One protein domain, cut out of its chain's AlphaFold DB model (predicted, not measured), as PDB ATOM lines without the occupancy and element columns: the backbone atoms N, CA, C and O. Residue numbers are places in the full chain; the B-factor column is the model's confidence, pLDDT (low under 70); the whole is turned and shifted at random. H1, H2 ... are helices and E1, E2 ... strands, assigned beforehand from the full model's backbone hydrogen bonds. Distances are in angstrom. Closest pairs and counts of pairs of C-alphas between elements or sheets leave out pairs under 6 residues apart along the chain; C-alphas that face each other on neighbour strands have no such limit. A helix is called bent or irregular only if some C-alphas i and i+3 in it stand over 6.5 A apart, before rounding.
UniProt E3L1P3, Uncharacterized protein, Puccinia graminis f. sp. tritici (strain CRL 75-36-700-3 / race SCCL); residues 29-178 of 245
ATOM      1  N   LEU A  29      20.189  -6.420 -51.771       67.75
ATOM      2  CA  LEU A  29      21.270  -7.300 -51.343       67.75
ATOM      3  C   LEU A  29      21.864  -8.027 -52.558       67.75
ATOM      4  O   LEU A  29      21.146  -8.429 -53.476       67.75
ATOM      5  N   SER A  30      23.187  -8.198 -52.580       71.94
ATOM      6  CA  SER A  30      23.854  -8.992 -53.617       71.94
ATOM      7  C   SER A  30      23.325 -10.429 -53.622       71.94
ATOM      8  O   SER A  30      22.972 -10.965 -52.575       71.94
ATOM      9  N   LYS A  31      23.334 -11.076 -54.795       75.19
ATOM     10  CA  LYS A  31      22.697 -12.385 -55.055       75.19
ATOM     11  C   LYS A  31      23.047 -13.504 -54.054       75.19
ATOM     12  O   LYS A  31      22.236 -14.402 -53.857       75.19
ATOM     13  N   ASP A  32      24.222 -13.432 -53.430       82.75
ATOM     14  CA  ASP A  32      24.744 -14.453 -52.509       82.75
ATOM     15  C   ASP A  32      24.795 -13.996 -51.038       82.75
ATOM     16  O   ASP A  32      25.356 -14.696 -50.192       82.75
ATOM     17  N   VAL A  33      24.261 -12.810 -50.731       84.38
ATOM     18  CA  VAL A  33      24.169 -12.301 -49.360       84.38
ATOM     19  C   VAL A  33      22.890 -12.831 -48.729       84.38
ATOM     20  O   VAL A  33      21.788 -12.559 -49.197       84.38
ATOM     21  N   GLU A  34      23.036 -13.559 -47.627       85.62
ATOM     22  CA  GLU A  34      21.917 -13.930 -46.774       85.62
ATOM     23  C   GLU A  34      21.712 -12.873 -45.684       85.62
ATOM     24  O   GLU A  34      22.662 -12.459 -45.014       85.62
ATOM     25  N   HIS A  35      20.458 -12.470 -45.474       84.88
ATOM     26  CA  HIS A  35      20.054 -11.590 -44.380       84.88
ATOM     27  C   HIS A  35      19.380 -12.396 -43.276       84.88
ATOM     28  O   HIS A  35      18.330 -13.008 -43.473       84.88
ATOM     29  N   HIS A  36      20.005 -12.390 -42.104       82.81
ATOM     30  CA  HIS A  36      19.523 -13.057 -40.904       82.81
ATOM     31  C   HIS A  36      19.123 -12.008 -39.872       82.81
ATOM     32  O   HIS A  36      19.826 -11.017 -39.672       82.81
ATOM     33  N   VAL A  37      18.008 -12.242 -39.183       81.25
ATOM     34  CA  VAL A  37      17.586 -11.422 -38.043       81.25
ATOM     35  C   VAL A  37      17.708 -12.270 -36.787       81.25
ATOM     36  O   VAL A  37      17.080 -13.325 -36.680       81.25
ATOM     37  N   MET A  38      18.541 -11.829 -35.843       80.12
ATOM     38  CA  MET A  38      18.723 -12.513 -34.561       80.12
ATOM     39  C   MET A  38      18.026 -11.726 -33.459       80.12
ATOM     40  O   MET A  38      18.433 -10.604 -33.155       80.12
ATOM     41  N   TRP A  39      17.010 -12.330 -32.845       76.12
ATOM     42  CA  TRP A  39      16.228 -11.729 -31.765       76.12
ATOM     43  C   TRP A  39      16.785 -12.101 -30.387       76.12
ATOM     44  O   TRP A  39      17.180 -13.245 -30.151       76.12
ATOM     45  N   PHE A  40      16.786 -11.155 -29.451       72.38
ATOM     46  CA  PHE A  40      17.213 -11.360 -28.069       72.38
ATOM     47  C   PHE A  40      16.405 -10.488 -27.104       72.38
ATOM     48  O   PHE A  40      16.028  -9.361 -27.411       72.38
ATOM     49  N   ARG A  41      16.113 -11.039 -25.919       59.03
ATOM     50  CA  ARG A  41      15.271 -10.372 -24.914       59.03
ATOM     51  C   ARG A  41      15.958  -9.269 -24.099       59.03
ATOM     52  O   ARG A  41      15.274  -8.292 -23.837       59.03
ATOM     53  N   PRO A  42      17.230  -9.367 -23.654       54.47
ATOM     54  CA  PRO A  42      17.749  -8.317 -22.793       54.47
ATOM     55  C   PRO A  42      18.086  -7.040 -23.583       54.47
ATOM     56  O   PRO A  42      18.708  -7.115 -24.652       54.47
ATOM     57  N   PRO A  43      17.686  -5.876 -23.049       57.88
ATOM     58  CA  PRO A  43      17.757  -4.597 -23.719       57.88
ATOM     59  C   PRO A  43      19.147  -4.003 -23.507       57.88
ATOM     60  O   PRO A  43      19.720  -4.118 -22.428       57.88
ATOM     61  N   LEU A  44      19.643  -3.304 -24.526       70.94
ATOM     62  CA  LEU A  44      20.684  -2.292 -24.354       70.94
ATOM     63  C   LEU A  44      22.067  -2.815 -23.890       70.94
ATOM     64  O   LEU A  44      22.269  -3.938 -23.426       70.94
ATOM     65  N   VAL A  45      23.091  -2.001 -24.113       84.56
ATOM     66  CA  VAL A  45      24.393  -2.190 -23.478       84.56
ATOM     67  C   VAL A  45      24.228  -1.887 -21.996       84.56
ATOM     68  O   VAL A  45      23.710  -0.841 -21.622       84.56
ATOM     69  N   THR A  46      24.682  -2.817 -21.163       86.94
ATOM     70  CA  THR A  46      24.741  -2.682 -19.704       86.94
ATOM     71  C   THR A  46      26.198  -2.771 -19.246       86.94
ATOM     72  O   THR A  46      27.038  -3.284 -19.999       86.94
ATOM     73  N   PRO A  47      26.528  -2.393 -17.996       86.94
ATOM     74  CA  PRO A  47      27.875  -2.597 -17.457       86.94
ATOM     75  C   PRO A  47      28.359  -4.053 -17.571       86.94
ATOM     76  O   PRO A  47      29.548  -4.325 -17.736       86.94
ATOM     77  N   ALA A  48      27.439  -5.026 -17.548       86.75
ATOM     78  CA  ALA A  48      27.772  -6.436 -17.714       86.75
ATOM     79  C   ALA A  48      28.387  -6.759 -19.089       86.75
ATOM     80  O   ALA A  48      29.233  -7.649 -19.166       86.75
ATOM     81  N   ALA A  49      28.041  -6.018 -20.148       87.56
ATOM     82  CA  ALA A  49      28.617  -6.197 -21.484       87.56
ATOM     83  C   ALA A  49      30.123  -5.879 -21.525       87.56
ATOM     84  O   ALA A  49      30.866  -6.424 -22.348       87.56
ATOM     85  N   PHE A  50      30.611  -5.047 -20.603       89.69
ATOM     86  CA  PHE A  50      32.029  -4.720 -20.490       89.69
ATOM     87  C   PHE A  50      32.821  -5.769 -19.708       89.69
ATOM     88  O   PHE A  50      34.029  -5.867 -19.904       89.69
ATOM     89  N   LYS A  51      32.174  -6.630 -18.912       89.25
ATOM     90  CA  LYS A  51      32.874  -7.642 -18.107       89.25
ATOM     91  C   LYS A  51      33.643  -8.632 -18.983       89.25
ATOM     92  O   LYS A  51      33.085  -9.321 -19.840       89.25
ATOM     93  N   ARG A  52      34.947  -8.735 -18.741       91.00
ATOM     94  CA  ARG A  52      35.833  -9.693 -19.407       91.00
ATOM     95  C   ARG A  52      35.529 -11.126 -18.965       91.00
ATOM     96  O   ARG A  52      35.581 -11.438 -17.777       91.00
ATOM     97  N   LEU A  53      35.279 -12.019 -19.919       88.88
ATOM     98  CA  LEU A  53      35.224 -13.465 -19.678       88.88
ATOM     99  C   LEU A  53      36.635 -14.070 -19.660       88.88
ATOM    100  O   LEU A  53      37.567 -13.512 -20.230       88.88
ATOM    101  N   ARG A  54      36.805 -15.265 -19.079       86.44
ATOM    102  CA  ARG A  54      38.124 -15.936 -18.983       86.44
ATOM    103  C   ARG A  54      38.828 -16.112 -20.337       86.44
ATOM    104  O   ARG A  54      40.049 -16.088 -20.397       86.44
ATOM    105  N   ARG A  55      38.053 -16.308 -21.410       85.56
ATOM    106  CA  ARG A  55      38.548 -16.501 -22.786       85.56
ATOM    107  C   ARG A  55      38.654 -15.194 -23.584       85.56
ATOM    108  O   ARG A  55      38.959 -15.229 -24.772       85.56
ATOM    109  N   ASP A  56      38.357 -14.051 -22.971       86.88
ATOM    110  CA  ASP A  56      38.526 -12.751 -23.612       86.88
ATOM    111  C   ASP A  56      39.997 -12.346 -23.624       86.88
ATOM    112  O   ASP A  56      40.758 -12.629 -22.692       86.88
ATOM    113  N   ARG A  57      40.369 -11.604 -24.673       85.75
ATOM    114  CA  ARG A  57      41.620 -10.843 -24.700       85.75
ATOM    115  C   ARG A  57      41.668  -9.889 -23.501       85.75
ATOM    116  O   ARG A  57      40.654  -9.655 -22.837       85.75
ATOM    117  N   ALA A  58      42.852  -9.365 -23.199       87.31
ATOM    118  CA  ALA A  58      42.982  -8.304 -22.205       87.31
ATOM    119  C   ALA A  58      42.041  -7.135 -22.541       87.31
ATOM    120  O   ALA A  58      41.674  -6.943 -23.703       87.31
ATOM    121  N   TYR A  59      41.640  -6.391 -21.509       86.00
ATOM    122  CA  TYR A  59      40.912  -5.148 -21.725       86.00
ATOM    123  C   TYR A  59      41.739  -4.242 -22.645       86.00
ATOM    124  O   TYR A  59      42.948  -4.132 -22.433       86.00
ATOM    125  N   PRO A  60      41.118  -3.630 -23.662       82.75
ATOM    126  CA  PRO A  60      41.830  -2.757 -24.580       82.75
ATOM    127  C   PRO A  60      42.188  -1.420 -23.896       82.75
ATOM    128  O   PRO A  60      43.271  -0.897 -24.143       82.75
ATOM    129  N   ASN A  61      41.384  -0.986 -22.914       80.19
ATOM    130  CA  ASN A  61      41.653   0.144 -22.027       80.19
ATOM    131  C   ASN A  61      41.334  -0.213 -20.556       80.19
ATOM    132  O   ASN A  61      40.419  -0.994 -20.276       80.19
ATOM    133  N   HIS A  62      42.090   0.351 -19.608       76.19
ATOM    134  CA  HIS A  62      41.873   0.195 -18.166       76.19
ATOM    135  C   HIS A  62      40.470   0.642 -17.721       76.19
ATOM    136  O   HIS A  62      39.882  -0.007 -16.859       76.19
ATOM    137  N   GLU A  63      39.906   1.681 -18.340       75.50
ATOM    138  CA  GLU A  63      38.565   2.214 -18.031       75.50
ATOM    139  C   GLU A  63      37.466   1.138 -18.148       75.50
ATOM    140  O   GLU A  63      36.564   1.045 -17.316       75.50
ATOM    141  N   PHE A  64      37.595   0.212 -19.107       82.31
ATOM    142  CA  PHE A  64      36.620  -0.869 -19.309       82.31
ATOM    143  C   PHE A  64      36.642  -1.923 -18.195       82.31
ATOM    144  O   PHE A  64      35.708  -2.717 -18.070       82.31
ATOM    145  N   LYS A  65      37.717  -1.972 -17.400       81.12
ATOM    146  CA  LYS A  65      37.837  -2.893 -16.267       81.12
ATOM    147  C   LYS A  65      37.006  -2.422 -15.081       81.12
ATOM    148  O   LYS A  65      36.468  -3.263 -14.361       81.12
ATOM    149  N   THR A  66      36.963  -1.114 -14.850       77.25
ATOM    150  CA  THR A  66      36.324  -0.515 -13.681       77.25
ATOM    151  C   THR A  66      34.867  -0.190 -13.955       77.25
ATOM    152  O   THR A  66      34.047  -0.598 -13.140       77.25
ATOM    153  N   MET A  67      34.534   0.465 -15.078       79.81
ATOM    154  CA  MET A  67      33.166   0.912 -15.416       79.81
ATOM    155  C   MET A  67      32.434   1.565 -14.224       79.81
ATOM    156  O   MET A  67      31.250   1.327 -14.012       79.81
ATOM    157  N   LYS A  68      33.171   2.292 -13.377       73.44
ATOM    158  CA  LYS A  68      32.686   2.903 -12.122       73.44
ATOM    159  C   LYS A  68      32.826   4.426 -12.125       73.44
ATOM    160  O   LYS A  68      32.580   5.064 -11.108       73.44
ATOM    161  N   ASP A  69      33.291   4.983 -13.233       78.94
ATOM    162  CA  ASP A  69      33.516   6.404 -13.433       78.94
ATOM    163  C   ASP A  69      32.384   7.002 -14.292       78.94
ATOM    164  O   ASP A  69      31.729   6.268 -15.039       78.94
ATOM    165  N   PRO A  70      32.175   8.333 -14.237       85.00
ATOM    166  CA  PRO A  70      31.241   9.039 -15.123       85.00
ATOM    167  C   PRO A  70      31.464   8.721 -16.610       85.00
ATOM    168  O   PRO A  70      30.544   8.765 -17.426       85.00
ATOM    169  N   ARG A  71      32.698   8.346 -16.957       85.88
ATOM    170  CA  ARG A  71      33.095   7.931 -18.296       85.88
ATOM    171  C   ARG A  71      32.443   6.617 -18.729       85.88
ATOM    172  O   ARG A  71      31.973   6.522 -19.861       85.88
ATOM    173  N   GLY A  72      32.405   5.609 -17.864       88.12
ATOM    174  CA  GLY A  72      31.763   4.324 -18.122       88.12
ATOM    175  C   GLY A  72      30.267   4.474 -18.384       88.12
ATOM    176  O   GLY A  72      29.752   3.857 -19.319       88.12
ATOM    177  N   ASP A  73      29.599   5.344 -17.625       88.81
ATOM    178  CA  ASP A  73      28.186   5.673 -17.834       88.81
ATOM    179  C   ASP A  73      27.975   6.391 -19.173       88.81
ATOM    180  O   ASP A  73      27.128   5.973 -19.962       88.81
ATOM    181  N   ALA A  74      28.821   7.374 -19.503       90.81
ATOM    182  CA  ALA A  74      28.788   8.065 -20.792       90.81
ATOM    183  C   ALA A  74      29.033   7.125 -21.988       90.81
ATOM    184  O   ALA A  74      28.412   7.276 -23.039       90.81
ATOM    185  N   LEU A  75      29.899   6.115 -21.846       90.19
ATOM    186  CA  LEU A  75      30.101   5.092 -22.878       90.19
ATOM    187  C   LEU A  75      28.875   4.189 -23.042       90.19
ATOM    188  O   LEU A  75      28.536   3.813 -24.162       90.19
ATOM    189  N   ILE A  76      28.217   3.814 -21.945       90.19
ATOM    190  CA  ILE A  76      26.981   3.026 -21.991       90.19
ATOM    191  C   ILE A  76      25.861   3.833 -22.651       90.19
ATOM    192  O   ILE A  76      25.159   3.299 -23.510       90.19
ATOM    193  N   GLU A  77      25.721   5.104 -22.282       89.31
ATOM    194  CA  GLU A  77      24.792   6.049 -22.898       89.31
ATOM    195  C   GLU A  77      25.051   6.141 -24.403       89.31
ATOM    196  O   GLU A  77      24.166   5.806 -25.192       89.31
ATOM    197  N   TYR A  78      26.293   6.438 -24.803       88.69
ATOM    198  CA  TYR A  78      26.706   6.485 -26.204       88.69
ATOM    199  C   TYR A  78      26.287   5.218 -26.958       88.69
ATOM    200  O   TYR A  78      25.642   5.278 -28.001       88.69
ATOM    201  N   LEU A  79      26.625   4.046 -26.425       88.81
ATOM    202  CA  LEU A  79      26.361   2.749 -27.052       88.81
ATOM    203  C   LEU A  79      24.871   2.388 -27.141       88.81
ATOM    204  O   LEU A  79      24.492   1.496 -27.902       88.81
ATOM    205  N   ASN A  80      24.027   3.025 -26.342       87.31
ATOM    206  CA  ASN A  80      22.586   2.842 -26.404       87.31
ATOM    207  C   ASN A  80      21.946   3.824 -27.380       87.31
ATOM    208  O   ASN A  80      21.103   3.417 -28.182       87.31
ATOM    209  N   GLU A  81      22.385   5.078 -27.368       84.38
ATOM    210  CA  GLU A  81      21.884   6.134 -28.251       84.38
ATOM    211  C   GLU A  81      22.305   5.975 -29.711       84.38
ATOM    212  O   GLU A  81      21.686   6.572 -30.588       84.38
ATOM    213  N   ASN A  82      23.309   5.140 -29.974       83.88
ATOM    214  CA  ASN A  82      23.908   4.981 -31.289       83.88
ATOM    215  C   ASN A  82      23.861   3.539 -31.804       83.88
ATOM    216  O   ASN A  82      23.706   2.570 -31.056       83.88
ATOM    217  N   ASP A  83      24.003   3.406 -33.123       83.06
ATOM    218  CA  ASP A  83      24.084   2.113 -33.788       83.06
ATOM    219  C   ASP A  83      25.364   1.378 -33.372       83.06
ATOM    220  O   ASP A  83      26.461   1.939 -33.331       83.06
ATOM    221  N   ILE A  84      25.227   0.083 -33.089       86.50
ATOM    222  CA  ILE A  84      26.360  -0.797 -32.798       86.50
ATOM    223  C   ILE A  84      26.532  -1.761 -33.943       86.50
ATOM    224  O   ILE A  84      25.565  -2.336 -34.429       86.50
ATOM    225  N   TYR A  85      27.776  -1.995 -34.321       86.75
ATOM    226  CA  TYR A  85      28.108  -2.840 -35.446       86.75
ATOM    227  C   TYR A  85      29.288  -3.744 -35.136       86.75
ATOM    228  O   TYR A  85      30.085  -3.506 -34.226       86.75
ATOM    229  N   GLY A  86      29.402  -4.799 -35.927       89.31
ATOM    230  CA  GLY A  86      30.522  -5.713 -35.873       89.31
ATOM    231  C   GLY A  86      30.649  -6.500 -37.164       89.31
ATOM    232  O   GLY A  86      29.796  -6.456 -38.047       89.31
ATOM    233  N   TRP A  87      31.761  -7.209 -37.282       91.88
ATOM    234  CA  TRP A  87      32.059  -8.026 -38.443       91.88
ATOM    235  C   TRP A  87      32.955  -9.192 -38.052       91.88
ATOM    236  O   TRP A  87      33.698  -9.123 -37.068       91.88
ATOM    237  N   THR A  88      32.905 -10.257 -38.845       92.81
ATOM    238  CA  THR A  88      33.787 -11.420 -38.708       92.81
ATOM    239  C   THR A  88      34.191 -11.924 -40.093       92.81
ATOM    240  O   THR A  88      33.508 -11.671 -41.084       92.81
ATOM    241  N   GLY A  89      35.348 -12.579 -40.201       91.62
ATOM    242  CA  GLY A  89      35.838 -13.114 -41.480       91.62
ATOM    243  C   GLY A  89      36.351 -12.076 -42.489       91.62
ATOM    244  O   GLY A  89      36.963 -12.487 -43.477       91.62
ATOM    245  N   LEU A  90      36.173 -10.778 -42.215       89.75
ATOM    246  CA  LEU A  90      36.634  -9.645 -43.024       89.75
ATOM    247  C   LEU A  90      37.951  -9.040 -42.494       89.75
ATOM    248  O   LEU A  90      38.104  -8.882 -41.277       89.75
ATOM    249  N   PRO A  91      38.898  -8.661 -43.376       85.38
ATOM    250  CA  PRO A  91      40.109  -7.952 -42.970       85.38
ATOM    251  C   PRO A  91      39.818  -6.475 -42.640       85.38
ATOM    252  O   PRO A  91      38.844  -5.916 -43.146       85.38
ATOM    253  N   PRO A  92      40.682  -5.792 -41.858       79.12
ATOM    254  CA  PRO A  92      40.497  -4.379 -41.507       79.12
ATOM    255  C   PRO A  92      40.301  -3.440 -42.706       79.12
ATOM    256  O   PRO A  92      39.544  -2.480 -42.613       79.12
ATOM    257  N   SER A  93      40.938  -3.726 -43.843       80.12
ATOM    258  CA  SER A  93      40.792  -2.949 -45.081       80.12
ATOM    259  C   SER A  93      39.388  -3.014 -45.685       80.12
ATOM    260  O   SER A  93      38.976  -2.070 -46.347       80.12
ATOM    261  N   ALA A  94      38.648  -4.102 -45.459       81.94
ATOM    262  CA  ALA A  94      37.283  -4.256 -45.958       81.94
ATOM    263  C   ALA A  94      36.270  -3.417 -45.167       81.94
ATOM    264  O   ALA A  94      35.180  -3.141 -45.652       81.94
ATOM    265  N   VAL A  95      36.628  -3.032 -43.942       78.25
ATOM    266  CA  VAL A  95      35.724  -2.399 -42.972       78.25
ATOM    267  C   VAL A  95      36.162  -0.993 -42.578       78.25
ATOM    268  O   VAL A  95      35.392  -0.266 -41.965       78.25
ATOM    269  N   SER A  96      37.379  -0.577 -42.936       71.25
ATOM    270  CA  SER A  96      37.850   0.794 -42.729       71.25
ATOM    271  C   SER A  96      36.981   1.869 -43.403       71.25
ATOM    272  O   SER A  96      36.900   2.964 -42.837       71.25
ATOM    273  N   PRO A  97      36.284   1.602 -44.535       69.75
ATOM    274  CA  PRO A  97      35.333   2.557 -45.094       69.75
ATOM    275  C   PRO A  97      34.043   2.668 -44.275       69.75
ATOM    276  O   PRO A  97      33.367   3.688 -44.369       69.75
ATOM    277  N   PHE A  98      33.711   1.668 -43.445       66.38
ATOM    278  CA  PHE A  98      32.551   1.705 -42.549       66.38
ATOM    279  C   PHE A  98      32.837   2.646 -41.378       66.38
ATOM    280  O   PHE A  98      33.137   2.252 -40.249       66.38
ATOM    281  N   ARG A  99      32.759   3.942 -41.666       64.81
ATOM    282  CA  ARG A  99      32.901   5.026 -40.701       64.81
ATOM    283  C   ARG A  99      31.569   5.318 -40.009       64.81
ATOM    284  O   ARG A  99      31.226   6.477 -39.829       64.81
ATOM    285  N   GLN A 100      30.845   4.289 -39.574       65.00
ATOM    286  CA  GLN A 100      29.563   4.482 -38.885       65.00
ATOM    287  C   GLN A 100      29.729   5.353 -37.631       65.00
ATOM    288  O   GLN A 100      28.932   6.248 -37.398       65.00
ATOM    289  N   SER A 101      30.838   5.219 -36.893       60.12
ATOM    290  CA  SER A 101      31.145   6.150 -35.797       60.12
ATOM    291  C   SER A 101      31.489   7.581 -36.236       60.12
ATOM    292  O   SER A 101      31.401   8.476 -35.413       60.12
ATOM    293  N   SER A 102      31.880   7.836 -37.492       61.47
ATOM    294  CA  SER A 102      32.012   9.214 -38.004       61.47
ATOM    295  C   SER A 102      30.673   9.848 -38.306       61.47
ATOM    296  O   SER A 102      30.515  11.032 -38.053       61.47
ATOM    297  N   GLU A 103      29.739   9.090 -38.877       63.50
ATOM    298  CA  GLU A 103      28.404   9.608 -39.197       63.50
ATOM    299  C   GLU A 103      27.647  10.004 -37.925       63.50
ATOM    300  O   GLU A 103      26.905  10.977 -37.926       63.50
ATOM    301  N   LEU A 104      27.908   9.293 -36.822       64.19
ATOM    302  CA  LEU A 104      27.371   9.583 -35.490       64.19
ATOM    303  C   LEU A 104      28.095  10.734 -34.767       64.19
ATOM    304  O   LEU A 104      27.646  11.175 -33.713       64.19
ATOM    305  N   HIS A 105      29.202  11.230 -35.329       68.56
ATOM    306  CA  HIS A 105      29.946  12.402 -34.850       68.56
ATOM    307  C   HIS A 105      29.954  13.497 -35.935       68.56
ATOM    308  O   HIS A 105      31.021  13.849 -36.456       68.56
ATOM    309  N   PRO A 106      28.783  14.022 -36.352       51.25
ATOM    310  CA  PRO A 106      28.740  15.074 -37.349       51.25
ATOM    311  C   PRO A 106      29.107  16.397 -36.665       51.25
ATOM    312  O   PRO A 106      28.382  16.885 -35.810       51.25
ATOM    313  N   MET A 107      30.228  16.994 -37.077       51.59
ATOM    314  CA  MET A 107      30.706  18.352 -36.739       51.59
ATOM    315  C   MET A 107      31.618  18.525 -35.510       51.59
ATOM    316  O   MET A 107      32.471  19.407 -35.557       51.59
ATOM    317  N   GLU A 108      31.577  17.665 -34.493       55.19
ATOM    318  CA  GLU A 108      32.589  17.637 -33.423       55.19
ATOM    319  C   GLU A 108      33.209  16.238 -33.347       55.19
ATOM    320  O   GLU A 108      32.500  15.239 -33.330       55.19
ATOM    321  N   ALA A 109      34.542  16.132 -33.279       66.50
ATOM    322  CA  ALA A 109      35.230  14.845 -33.070       66.50
ATOM    323  C   ALA A 109      34.906  14.191 -31.704       66.50
ATOM    324  O   ALA A 109      35.426  13.120 -31.374       66.50
ATOM    325  N   ILE A 110      34.105  14.886 -30.898       82.19
ATOM    326  CA  ILE A 110      33.759  14.583 -29.526       82.19
ATOM    327  C   ILE A 110      32.236  14.565 -29.438       82.19
ATOM    328  O   ILE A 110      31.576  15.567 -29.689       82.19
ATOM    329  N   TRP A 111      31.688  13.433 -29.019       87.31
ATOM    330  CA  TRP A 111      30.298  13.324 -28.602       87.31
ATOM    331  C   TRP A 111      30.195  13.654 -27.114       87.31
ATOM    332  O   TRP A 111      31.079  13.281 -26.346       87.31
ATOM    333  N   ARG A 112      29.140  14.338 -26.670       88.88
ATOM    334  CA  ARG A 112      28.935  14.656 -25.249       88.88
ATOM    335  C   ARG A 112      27.719  13.924 -24.710       88.88
ATOM    336  O   ARG A 112      26.646  14.008 -25.299       88.88
ATOM    337  N   SER A 113      27.914  13.248 -23.585       89.69
ATOM    338  CA  SER A 113      26.822  12.656 -22.808       89.69
ATOM    339  C   SER A 113      25.942  13.721 -22.160       89.69
ATOM    340  O   SER A 113      26.332  14.889 -22.054       89.69
ATOM    341  N   GLN A 114      24.790  13.301 -21.644       87.50
ATOM    342  CA  GLN A 114      23.893  14.143 -20.850       87.50
ATOM    343  C   GLN A 114      24.574  14.755 -19.616       87.50
ATOM    344  O   GLN A 114      24.229  15.866 -19.220       87.50
ATOM    345  N   SER A 115      25.563  14.075 -19.029       87.94
ATOM    346  CA  SER A 115      26.356  14.599 -17.907       87.94
ATOM    347  C   SER A 115      27.482  15.550 -18.340       87.94
ATOM    348  O   SER A 115      28.184  16.101 -17.494       87.94
ATOM    349  N   GLY A 116      27.669  15.756 -19.647       88.50
ATOM    350  CA  GLY A 116      28.719  16.594 -20.223       88.50
ATOM    351  C   GLY A 116      30.045  15.870 -20.477       88.50
ATOM    352  O   GLY A 116      30.950  16.470 -21.070       88.50
ATOM    353  N   GLU A 117      30.167  14.592 -20.096       90.38
ATOM    354  CA  GLU A 117      31.368  13.787 -20.336       90.38
ATOM    355  C   GLU A 117      31.624  13.609 -21.845       90.38
ATOM    356  O   GLU A 117      30.731  13.138 -22.563       90.38
ATOM    357  N   PRO A 118      32.827  13.964 -22.338       89.12
ATOM    358  CA  PRO A 118      33.177  13.889 -23.752       89.12
ATOM    359  C   PRO A 118      33.670  12.494 -24.157       89.12
ATOM    360  O   PRO A 118      34.648  12.013 -23.603       89.12
ATOM    361  N   ILE A 119      33.091  11.875 -25.179       87.94
ATOM    362  CA  ILE A 119      33.531  10.613 -25.786       87.94
ATOM    363  C   ILE A 119      34.152  10.892 -27.155       87.94
ATOM    364  O   ILE A 119      33.481  11.401 -28.052       87.94
ATOM    365  N   SER A 120      35.422  10.530 -27.340       85.50
ATOM    366  CA  SER A 120      36.073  10.625 -28.651       85.50
ATOM    367  C   SER A 120      35.604   9.516 -29.595       85.50
ATOM    368  O   SER A 120      35.148   8.447 -29.174       85.50
ATOM    369  N   ARG A 121      35.778   9.730 -30.899       83.56
ATOM    370  CA  ARG A 121      35.493   8.713 -31.918       83.56
ATOM    371  C   ARG A 121      36.282   7.414 -31.714       83.56
ATOM    372  O   ARG A 121      35.753   6.328 -31.958       83.56
ATOM    373  N   GLU A 122      37.538   7.503 -31.290       83.19
ATOM    374  CA  GLU A 122      38.401   6.350 -31.014       83.19
ATOM    375  C   GLU A 122      37.869   5.559 -29.821       83.19
ATOM    376  O   GLU A 122      37.715   4.340 -29.922       83.19
ATOM    377  N   GLN A 123      37.505   6.255 -28.739       86.69
ATOM    378  CA  GLN A 123      36.902   5.649 -27.552       86.69
ATOM    379  C   GLN A 123      35.585   4.949 -27.902       86.69
ATOM    380  O   GLN A 123      35.382   3.791 -27.536       86.69
ATOM    381  N   ALA A 124      34.723   5.608 -28.680       87.31
ATOM    382  CA  ALA A 124      33.484   5.024 -29.177       87.31
ATOM    383  C   ALA A 124      33.739   3.762 -30.017       87.31
ATOM    384  O   ALA A 124      33.119   2.724 -29.787       87.31
ATOM    385  N   ALA A 125      34.675   3.816 -30.970       85.44
ATOM    386  CA  ALA A 125      35.005   2.674 -31.818       85.44
ATOM    387  C   ALA A 125      35.568   1.492 -31.011       85.44
ATOM    388  O   ALA A 125      35.242   0.335 -31.288       85.44
ATOM    389  N   GLU A 126      36.401   1.763 -30.008       87.75
ATOM    390  CA  GLU A 126      36.956   0.746 -29.119       87.75
ATOM    391  C   GLU A 126      35.877   0.124 -28.227       87.75
ATOM    392  O   GLU A 126      35.805  -1.103 -28.117       87.75
ATOM    393  N   ALA A 127      34.985   0.946 -27.670       89.75
ATOM    394  CA  ALA A 127      33.863   0.498 -26.858       89.75
ATOM    395  C   ALA A 127      32.886  -0.361 -27.676       89.75
ATOM    396  O   ALA A 127      32.538  -1.456 -27.232       89.75
ATOM    397  N   ILE A 128      32.527   0.065 -28.897       89.12
ATOM    398  CA  ILE A 128      31.709  -0.710 -29.848       89.12
ATOM    399  C   ILE A 128      32.342  -2.082 -30.078       89.12
ATOM    400  O   ILE A 128      31.685  -3.103 -29.878       89.12
ATOM    401  N   ARG A 129      33.634  -2.130 -30.433       88.31
ATOM    402  CA  ARG A 129      34.354  -3.394 -30.668       88.31
ATOM    403  C   ARG A 129      34.389  -4.273 -29.428       88.31
ATOM    404  O   ARG A 129      34.229  -5.490 -29.541       88.31
ATOM    405  N   TRP A 130      34.604  -3.675 -28.257       91.31
ATOM    406  CA  TRP A 130      34.619  -4.410 -27.006       91.31
ATOM    407  C   TRP A 130      33.256  -5.049 -26.776       91.31
ATOM    408  O   TRP A 130      33.183  -6.275 -26.739       91.31
ATOM    409  N   VAL A 131      32.160  -4.292 -26.709       90.38
ATOM    410  CA  VAL A 131      30.826  -4.858 -26.431       90.38
ATOM    411  C   VAL A 131      30.332  -5.807 -27.530       90.38
ATOM    412  O   VAL A 131      29.655  -6.788 -27.232       90.38
ATOM    413  N   ALA A 132      30.741  -5.590 -28.783       89.69
ATOM    414  CA  ALA A 132      30.448  -6.460 -29.921       89.69
ATOM    415  C   ALA A 132      31.117  -7.844 -29.831       89.69
ATOM    416  O   ALA A 132      30.654  -8.786 -30.475       89.69
ATOM    417  N   ARG A 133      32.187  -8.013 -29.035       91.00
ATOM    418  CA  ARG A 133      33.018  -9.236 -29.025       91.00
ATOM    419  C   ARG A 133      32.232 -10.517 -28.737       91.00
ATOM    420  O   ARG A 133      32.537 -11.567 -29.298       91.00
ATOM    421  N   HIS A 134      31.234 -10.459 -27.854       88.81
ATOM    422  CA  HIS A 134      30.431 -11.634 -27.500       88.81
ATOM    423  C   HIS A 134      29.395 -11.955 -28.579       88.81
ATOM    424  O   HIS A 134      29.207 -13.130 -28.891       88.81
ATOM    425  N   THR A 135      28.812 -10.932 -29.208       88.88
ATOM    426  CA  THR A 135      27.953 -11.086 -30.391       88.88
ATOM    427  C   THR A 135      28.732 -11.681 -31.560       88.88
ATOM    428  O   THR A 135      28.273 -12.652 -32.154       88.88
ATOM    429  N   ASN A 136      29.947 -11.189 -31.828       91.31
ATOM    430  CA  ASN A 136      30.829 -11.749 -32.854       91.31
ATOM    431  C   ASN A 136      31.042 -13.245 -32.624       91.31
ATOM    432  O   ASN A 136      30.748 -14.038 -33.505       91.31
ATOM    433  N   ARG A 137      31.428 -13.660 -31.414       89.50
ATOM    434  CA  ARG A 137      31.608 -15.089 -31.111       89.50
ATOM    435  C   ARG A 137      30.346 -15.924 -31.257       89.50
ATOM    436  O   ARG A 137      30.441 -17.113 -31.544       89.50
ATOM    437  N   LEU A 138      29.175 -15.352 -30.988       88.94
ATOM    438  CA  LEU A 138      27.912 -16.051 -31.204       88.94
ATOM    439  C   LEU A 138      27.673 -16.273 -32.700       88.94
ATOM    440  O   LEU A 138      27.349 -17.389 -33.097       88.94
ATOM    441  N   ILE A 139      27.895 -15.242 -33.514       88.38
ATOM    442  CA  ILE A 139      27.808 -15.311 -34.976       88.38
ATOM    443  C   ILE A 139      28.835 -16.308 -35.526       88.38
ATOM    444  O   ILE A 139      28.473 -17.143 -36.343       88.38
ATOM    445  N   GLU A 140      30.071 -16.308 -35.023       93.00
ATOM    446  CA  GLU A 140      31.152 -17.214 -35.448       93.00
ATOM    447  C   GLU A 140      30.832 -18.697 -35.228       93.00
ATOM    448  O   GLU A 140      31.320 -19.545 -35.974       93.00
ATOM    449  N   LYS A 141      30.007 -19.030 -34.224       89.44
ATOM    450  CA  LYS A 141      29.547 -20.412 -34.010       89.44
ATOM    451  C   LYS A 141      28.649 -20.900 -35.144       89.44
ATOM    452  O   LYS A 141      28.679 -22.085 -35.455       89.44
ATOM    453  N   GLN A 142      27.853 -20.002 -35.722       90.00
ATOM    454  CA  GLN A 142      26.925 -20.316 -36.806       90.00
ATOM    455  C   GLN A 142      27.572 -20.127 -38.184       90.00
ATOM    456  O   GLN A 142      27.343 -20.915 -39.097       90.00
ATOM    457  N   PHE A 143      28.404 -19.097 -38.320       91.44
ATOM    458  CA  PHE A 143      29.062 -18.687 -39.553       91.44
ATOM    459  C   PHE A 143      30.570 -18.579 -39.303       91.44
ATOM    460  O   PHE A 143      31.075 -17.494 -39.005       91.44
ATOM    461  N   PRO A 144      31.312 -19.697 -39.395       93.69
ATOM    462  CA  PRO A 144      32.743 -19.704 -39.119       93.69
ATOM    463  C   PRO A 144      33.504 -18.706 -40.011       93.69
ATOM    464  O   PRO A 144      33.368 -18.779 -41.237       93.69
ATOM    465  N   PRO A 145      34.379 -17.841 -39.455       93.12
ATOM    466  CA  PRO A 145      35.171 -16.872 -40.227       93.12
ATOM    467  C   PRO A 145      36.077 -17.488 -41.300       93.12
ATOM    468  O   PRO A 145      36.558 -16.792 -42.198       93.12
ATOM    469  N   SER A 146      36.359 -18.789 -41.199       90.19
ATOM    470  CA  SER A 146      37.080 -19.559 -42.215       90.19
ATOM    471  C   SER A 146      36.281 -19.744 -43.504       90.19
ATOM    472  O   SER A 146      36.882 -19.885 -44.566       90.19
ATOM    473  N   LEU A 147      34.952 -19.718 -43.423       90.75
ATOM    474  CA  LEU A 147      34.038 -20.031 -44.520       90.75
ATOM    475  C   LEU A 147      33.171 -18.838 -44.928       90.75
ATOM    476  O   LEU A 147      32.782 -18.744 -46.091       90.75
ATOM    477  N   TYR A 148      32.896 -17.924 -43.999       93.00
ATOM    478  CA  TYR A 148      31.966 -16.818 -44.191       93.00
ATOM    479  C   TYR A 148      32.602 -15.473 -43.853       93.00
ATOM    480  O   TYR A 148      33.538 -15.374 -43.055       93.00
ATOM    481  N   GLU A 149      32.065 -14.437 -44.477       93.69
ATOM    482  CA  GLU A 149      32.240 -13.040 -44.105       93.69
ATOM    483  C   GLU A 149      30.903 -12.545 -43.572       93.69
ATOM    484  O   GLU A 149      29.856 -12.792 -44.177       93.69
ATOM    485  N   THR A 150      30.932 -11.874 -42.424       91.81
ATOM    486  CA  THR A 150      29.720 -11.334 -41.818       91.81
ATOM    487  C   THR A 150      29.901  -9.880 -41.435       91.81
ATOM    488  O   THR A 150      30.966  -9.474 -40.968       91.81
ATOM    489  N   VAL A 151      28.832  -9.111 -41.605       91.00
ATOM    490  CA  VAL A 151      28.659  -7.768 -41.051       91.00
ATOM    491  C   VAL A 151      27.328  -7.770 -40.329       91.00
ATOM    492  O   VAL A 151      26.362  -8.359 -40.808       91.00
ATOM    493  N   TRP A 152      27.259  -7.138 -39.172       89.50
ATOM    494  CA  TRP A 152      26.003  -6.986 -38.467       89.50
ATOM    495  C   TRP A 152      25.889  -5.606 -37.859       89.50
ATOM    496  O   TRP A 152      26.892  -4.982 -37.507       89.50
ATOM    497  N   ASN A 153      24.652  -5.159 -37.707       87.62
ATOM    498  CA  ASN A 153      24.330  -3.955 -36.975       87.62
ATOM    499  C   ASN A 153      23.133  -4.184 -36.053       87.62
ATOM    500  O   ASN A 153      22.251  -5.015 -36.283       87.62
ATOM    501  N   ARG A 154      23.137  -3.415 -34.977       85.88
ATOM    502  CA  ARG A 154      22.054  -3.231 -34.036       85.88
ATOM    503  C   ARG A 154      21.698  -1.757 -34.083       85.88
ATOM    504  O   ARG A 154      22.459  -0.931 -33.582       85.88
ATOM    505  N   THR A 155      20.548  -1.457 -34.661       79.75
ATOM    506  CA  THR A 155      20.008  -0.099 -34.736       79.75
ATOM    507  C   THR A 155      19.867   0.503 -33.337       79.75
ATOM    508  O   THR A 155      19.544  -0.221 -32.390       79.75
ATOM    509  N   ASN A 156      20.117   1.798 -33.170       76.00
ATOM    510  CA  ASN A 156      19.960   2.517 -31.903       76.00
ATOM    511  C   ASN A 156      18.517   2.453 -31.383       76.00
ATOM    512  O   ASN A 156      17.593   2.274 -32.167       76.00
ATOM    513  N   TYR A 157      18.300   2.591 -30.071       72.44
ATOM    514  CA  TYR A 157      16.950   2.422 -29.507       72.44
ATOM    515  C   TYR A 157      15.948   3.488 -29.974       72.44
ATOM    516  O   TYR A 157      14.756   3.198 -30.011       72.44
ATOM    517  N   ARG A 158      16.410   4.697 -30.326       70.75
ATOM    518  CA  ARG A 158      15.551   5.851 -30.636       70.75
ATOM    519  C   ARG A 158      14.785   5.680 -31.942       70.75
ATOM    520  O   ARG A 158      13.680   6.194 -32.063       70.75
ATOM    521  N   VAL A 159      15.359   4.962 -32.905       70.06
ATOM    522  CA  VAL A 159      14.773   4.792 -34.247       70.06
ATOM    523  C   VAL A 159      14.213   3.388 -34.492       70.06
ATOM    524  O   VAL A 159      13.824   3.063 -35.613       70.06
ATOM    525  N   ARG A 160      14.155   2.524 -33.468       70.06
ATOM    526  CA  ARG A 160      13.553   1.191 -33.615       70.06
ATOM    527  C   ARG A 160      12.036   1.278 -33.638       70.06
ATOM    528  O   ARG A 160      11.423   1.744 -32.686       70.06
ATOM    529  N   SER A 161      11.431   0.685 -34.663       66.56
ATOM    530  CA  SER A 161       9.979   0.473 -34.713       66.56
ATOM    531  C   SER A 161       9.498  -0.618 -33.744       66.56
ATOM    532  O   SER A 161       8.334  -0.619 -33.361       66.56
ATOM    533  N   ILE A 162      10.378  -1.548 -33.344       65.50
ATOM    534  CA  ILE A 162      10.096  -2.610 -32.365       65.50
ATOM    535  C   ILE A 162      11.093  -2.481 -31.213       65.50
ATOM    536  O   ILE A 162      12.296  -2.683 -31.400       65.50
ATOM    537  N   LEU A 163      10.588  -2.140 -30.027       67.19
ATOM    538  CA  LEU A 163      11.407  -1.973 -28.823       67.19
ATOM    539  C   LEU A 163      11.836  -3.325 -28.243       67.19
ATOM    540  O   LEU A 163      13.009  -3.509 -27.914       67.19
ATOM    541  N   GLU A 164      10.907  -4.283 -28.193       69.62
ATOM    542  CA  GLU A 164      11.151  -5.646 -27.727       69.62
ATOM    543  C   GLU A 164      10.385  -6.687 -28.569       69.62
ATOM    544  O   GLU A 164       9.234  -6.439 -28.935       69.62
ATOM    545  N   PRO A 165      10.981  -7.864 -28.853       68.69
ATOM    546  CA  PRO A 165      12.365  -8.233 -28.550       68.69
ATOM    547  C   PRO A 165      13.375  -7.405 -29.359       68.69
ATOM    548  O   PRO A 165      13.095  -6.945 -30.463       68.69
ATOM    549  N   ASN A 166      14.569  -7.204 -28.801       76.00
ATOM    550  CA  ASN A 166      15.650  -6.528 -29.510       76.00
ATOM    551  C   ASN A 166      16.160  -7.432 -30.646       76.00
ATOM    552  O   ASN A 166      16.045  -8.659 -30.563       76.00
ATOM    553  N   HIS A 167      16.727  -6.848 -31.698       79.62
ATOM    554  CA  HIS A 167      17.291  -7.609 -32.804       79.62
ATOM    555  C   HIS A 167      18.579  -7.003 -33.350       79.62
ATOM    556  O   HIS A 167      18.856  -5.810 -33.223       79.62
ATOM    557  N   ILE A 168      19.376  -7.870 -33.967       85.69
ATOM    558  CA  ILE A 168      20.464  -7.478 -34.856       85.69
ATOM    559  C   ILE A 168      20.182  -8.006 -36.255       85.69
ATOM    560  O   ILE A 168      19.670  -9.117 -36.424       85.69
ATOM    561  N   HIS A 169      20.559  -7.215 -37.250       86.12
ATOM    562  CA  HIS A 169      20.624  -7.659 -38.630       86.12
ATOM    563  C   HIS A 169      22.022  -8.190 -38.892       86.12
ATOM    564  O   HIS A 169      23.003  -7.503 -38.620       86.12
ATOM    565  N   VAL A 170      22.115  -9.408 -39.413       88.19
ATOM    566  CA  VAL A 170      23.374 -10.057 -39.770       88.19
ATOM    567  C   VAL A 170      23.344 -10.345 -41.262       88.19
ATOM    568  O   VAL A 170      22.514 -11.112 -41.746       88.19
ATOM    569  N   LEU A 171      24.254  -9.715 -41.991       90.19
ATOM    570  CA  LEU A 171      24.526  -9.983 -43.391       90.19
ATOM    571  C   LEU A 171      25.652 -11.005 -43.469       90.19
ATOM    572  O   LEU A 171      26.705 -10.828 -42.850       90.19
ATOM    573  N   VAL A 172      25.420 -12.077 -44.214       90.62
ATOM    574  CA  VAL A 172      26.340 -13.208 -44.334       90.62
ATOM    575  C   VAL A 172      26.603 -13.473 -45.803       90.62
ATOM    576  O   VAL A 172      25.666 -13.630 -46.580       90.62
ATOM    577  N   ILE A 173      27.872 -13.589 -46.177       91.44
ATOM    578  CA  ILE A 173      28.269 -14.015 -47.516       91.44
ATOM    579  C   ILE A 173      29.299 -15.152 -47.423       91.44
ATOM    580  O   ILE A 173      30.285 -15.043 -46.685       91.44
ATOM    581  N   PRO A 174      29.098 -16.278 -48.132       92.12
ATOM    582  CA  PRO A 174      30.114 -17.320 -48.223       92.12
ATOM    583  C   PRO A 174      31.370 -16.789 -48.918       92.12
ATOM    584  O   PRO A 174      31.274 -16.145 -49.960       92.12
ATOM    585  N   LYS A 175      32.565 -17.138 -48.435       90.00
ATOM    586  CA  LYS A 175      33.837 -16.767 -49.093       90.00
ATOM    587  C   LYS A 175      34.013 -17.379 -50.482       90.00
ATOM    588  O   LYS A 175      34.842 -16.920 -51.262       90.00
ATOM    589  N   THR A 176      33.243 -18.419 -50.794       87.38
ATOM    590  CA  THR A 176      33.155 -19.011 -52.134       87.38
ATOM    591  C   THR A 176      32.328 -18.171 -53.106       87.38
ATOM    592  O   THR A 176      32.419 -18.399 -54.311       87.38
ATOM    593  N   SER A 177      31.535 -17.212 -52.617       87.94
ATOM    594  CA  SER A 177      30.779 -16.306 -53.476       87.94
ATOM    595  C   SER A 177      31.733 -15.395 -54.251       87.94
ATOM    596  O   SER A 177      32.630 -14.803 -53.636       87.94
ATOM    597  N   PRO A 178      31.507 -15.183 -55.563       85.50
ATOM    598  CA  PRO A 178      32.260 -14.211 -56.350       85.50
ATOM    599  C   PRO A 178      32.138 -12.771 -55.830       85.50
ATOM    600  O   PRO A 178      32.980 -11.947 -56.178       85.50
TER     601      PRO A 178
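AT A GLANCE: This is residues 29 to 178 of the 245 residues of an uncharacterized protein of Puccinia graminis f. sp. tritici (strain CRL 75-36-700-3 / race SCCL) (UniProt E3L1P3). A twisted wall of four antiparallel strands has one arm of a long bent helix, H6b, across one face, while the other arm, H6a, runs on past the edge strand E2 into a second, mostly helical part. There H3 crosses H6a and also packs on the small hairpin E3 and E4, with the short helices H1 and H5 at H6a too. The 150 printed residues hold six named helices and six named strands, in the order E1 H1 H2 H3 E2 H4 H5 E3 E4 H6 E5 E6; the large sheet runs E1, E6, E5, E2, and the class is mixed, helices and strands. The whole is compact, with a radius of gyration of the C-alphas of 15.8 A and spans of 47 by 35 by 33 A.

IN THESE COORDINATES: Find C-alpha 34 at (21.917, -13.930, -46.774), where E1, residues 34 to 40, begins its 19.5 A. Beside it look for E6, residues 166 to 174, 26.0 A long and ending at (30.114, -17.320, -48.223), then E5, residues 148 to 154, 19.6 A, and E2, residues 84 to 88, 14.2 A. H6, residues 121 to 142, was assigned as one helix by its hydrogen bonds but is bent, with C-alphas 131 and 134 6.9 A apart: its arm H6a, residues 121 to 131, spans 15.4 A from C-alpha 121 at (35.493, 8.713, -31.918), and its arm H6b, residues 134 to 142, spans 13.2 A. H3 is residues 70 to 81, 16.4 A; the short elements are H1, 47 to 50, H2, 63 to 66, H4, 92 to 95, H5, 100 to 103, E3, 110 to 112, and E4, 118 to 120.

HOW THE PARTS SIT: In the sheet, neighbour strands have backbone N and O within hydrogen-bond range: N 36 and O 170 at 2.8 A between E1 and E6, N 171 and O 151 at 2.8 A between E6 and E5, which form a hairpin, and N 154 and O 84 at 2.7 A between E5 and E2. H6b is on the sheet at a height of 8.8 A, over E6 and E5, slantwise to the strands at 38 degrees to E5 on the local plane. H6a, at a steep tilt of 52 degrees to H6b, only grazes the sheet with residues 124 to 131. H3 touches H6a with residues 75 to 79 alone, about perpendicular at 78 degrees, closest at the C-alphas of Leu 79 and Ile 128, 7.0 A. H5 touches H6a, closest at the C-alphas of Ser 101 and Arg 121, 6.4 A; H1 only just touches it, with 3 pairs of C-alphas within 8 A, closest at Ala 49 and Val 131, 5.6 A. H2 and H3 touch only at the corner, closest at the C-alphas of Glu 63 and Gly 72, 7.1 A. In the hairpin E3 and E4, N 119 and O 111 are 2.7 A apart, and the closest C-alphas of H3 and E4, Leu 75 and Ile 119, are 7.1 A apart. H4 touches no helix and is only just not on the sheet, with 4 pairs of C-alphas within 10 A. Every O i to N i+4 pair is within hydrogen-bond range in H3 and H6a, 4 of 5 in H6b; H1, H2, H4 and H5 are too short for such a pair.

THE WHOLE: Look to the C-alphas of Ser 115 and Thr 176 for the two farthest apart, 48.4 A. The printed part has no cut; its long links are H1 to H2, 12 residues, and E5 to E6, 11 residues. The mean pLDDT of the printed part is 82.3, and residues 29, 41 to 43, 97 to 109 and 161 to 165 are under 70.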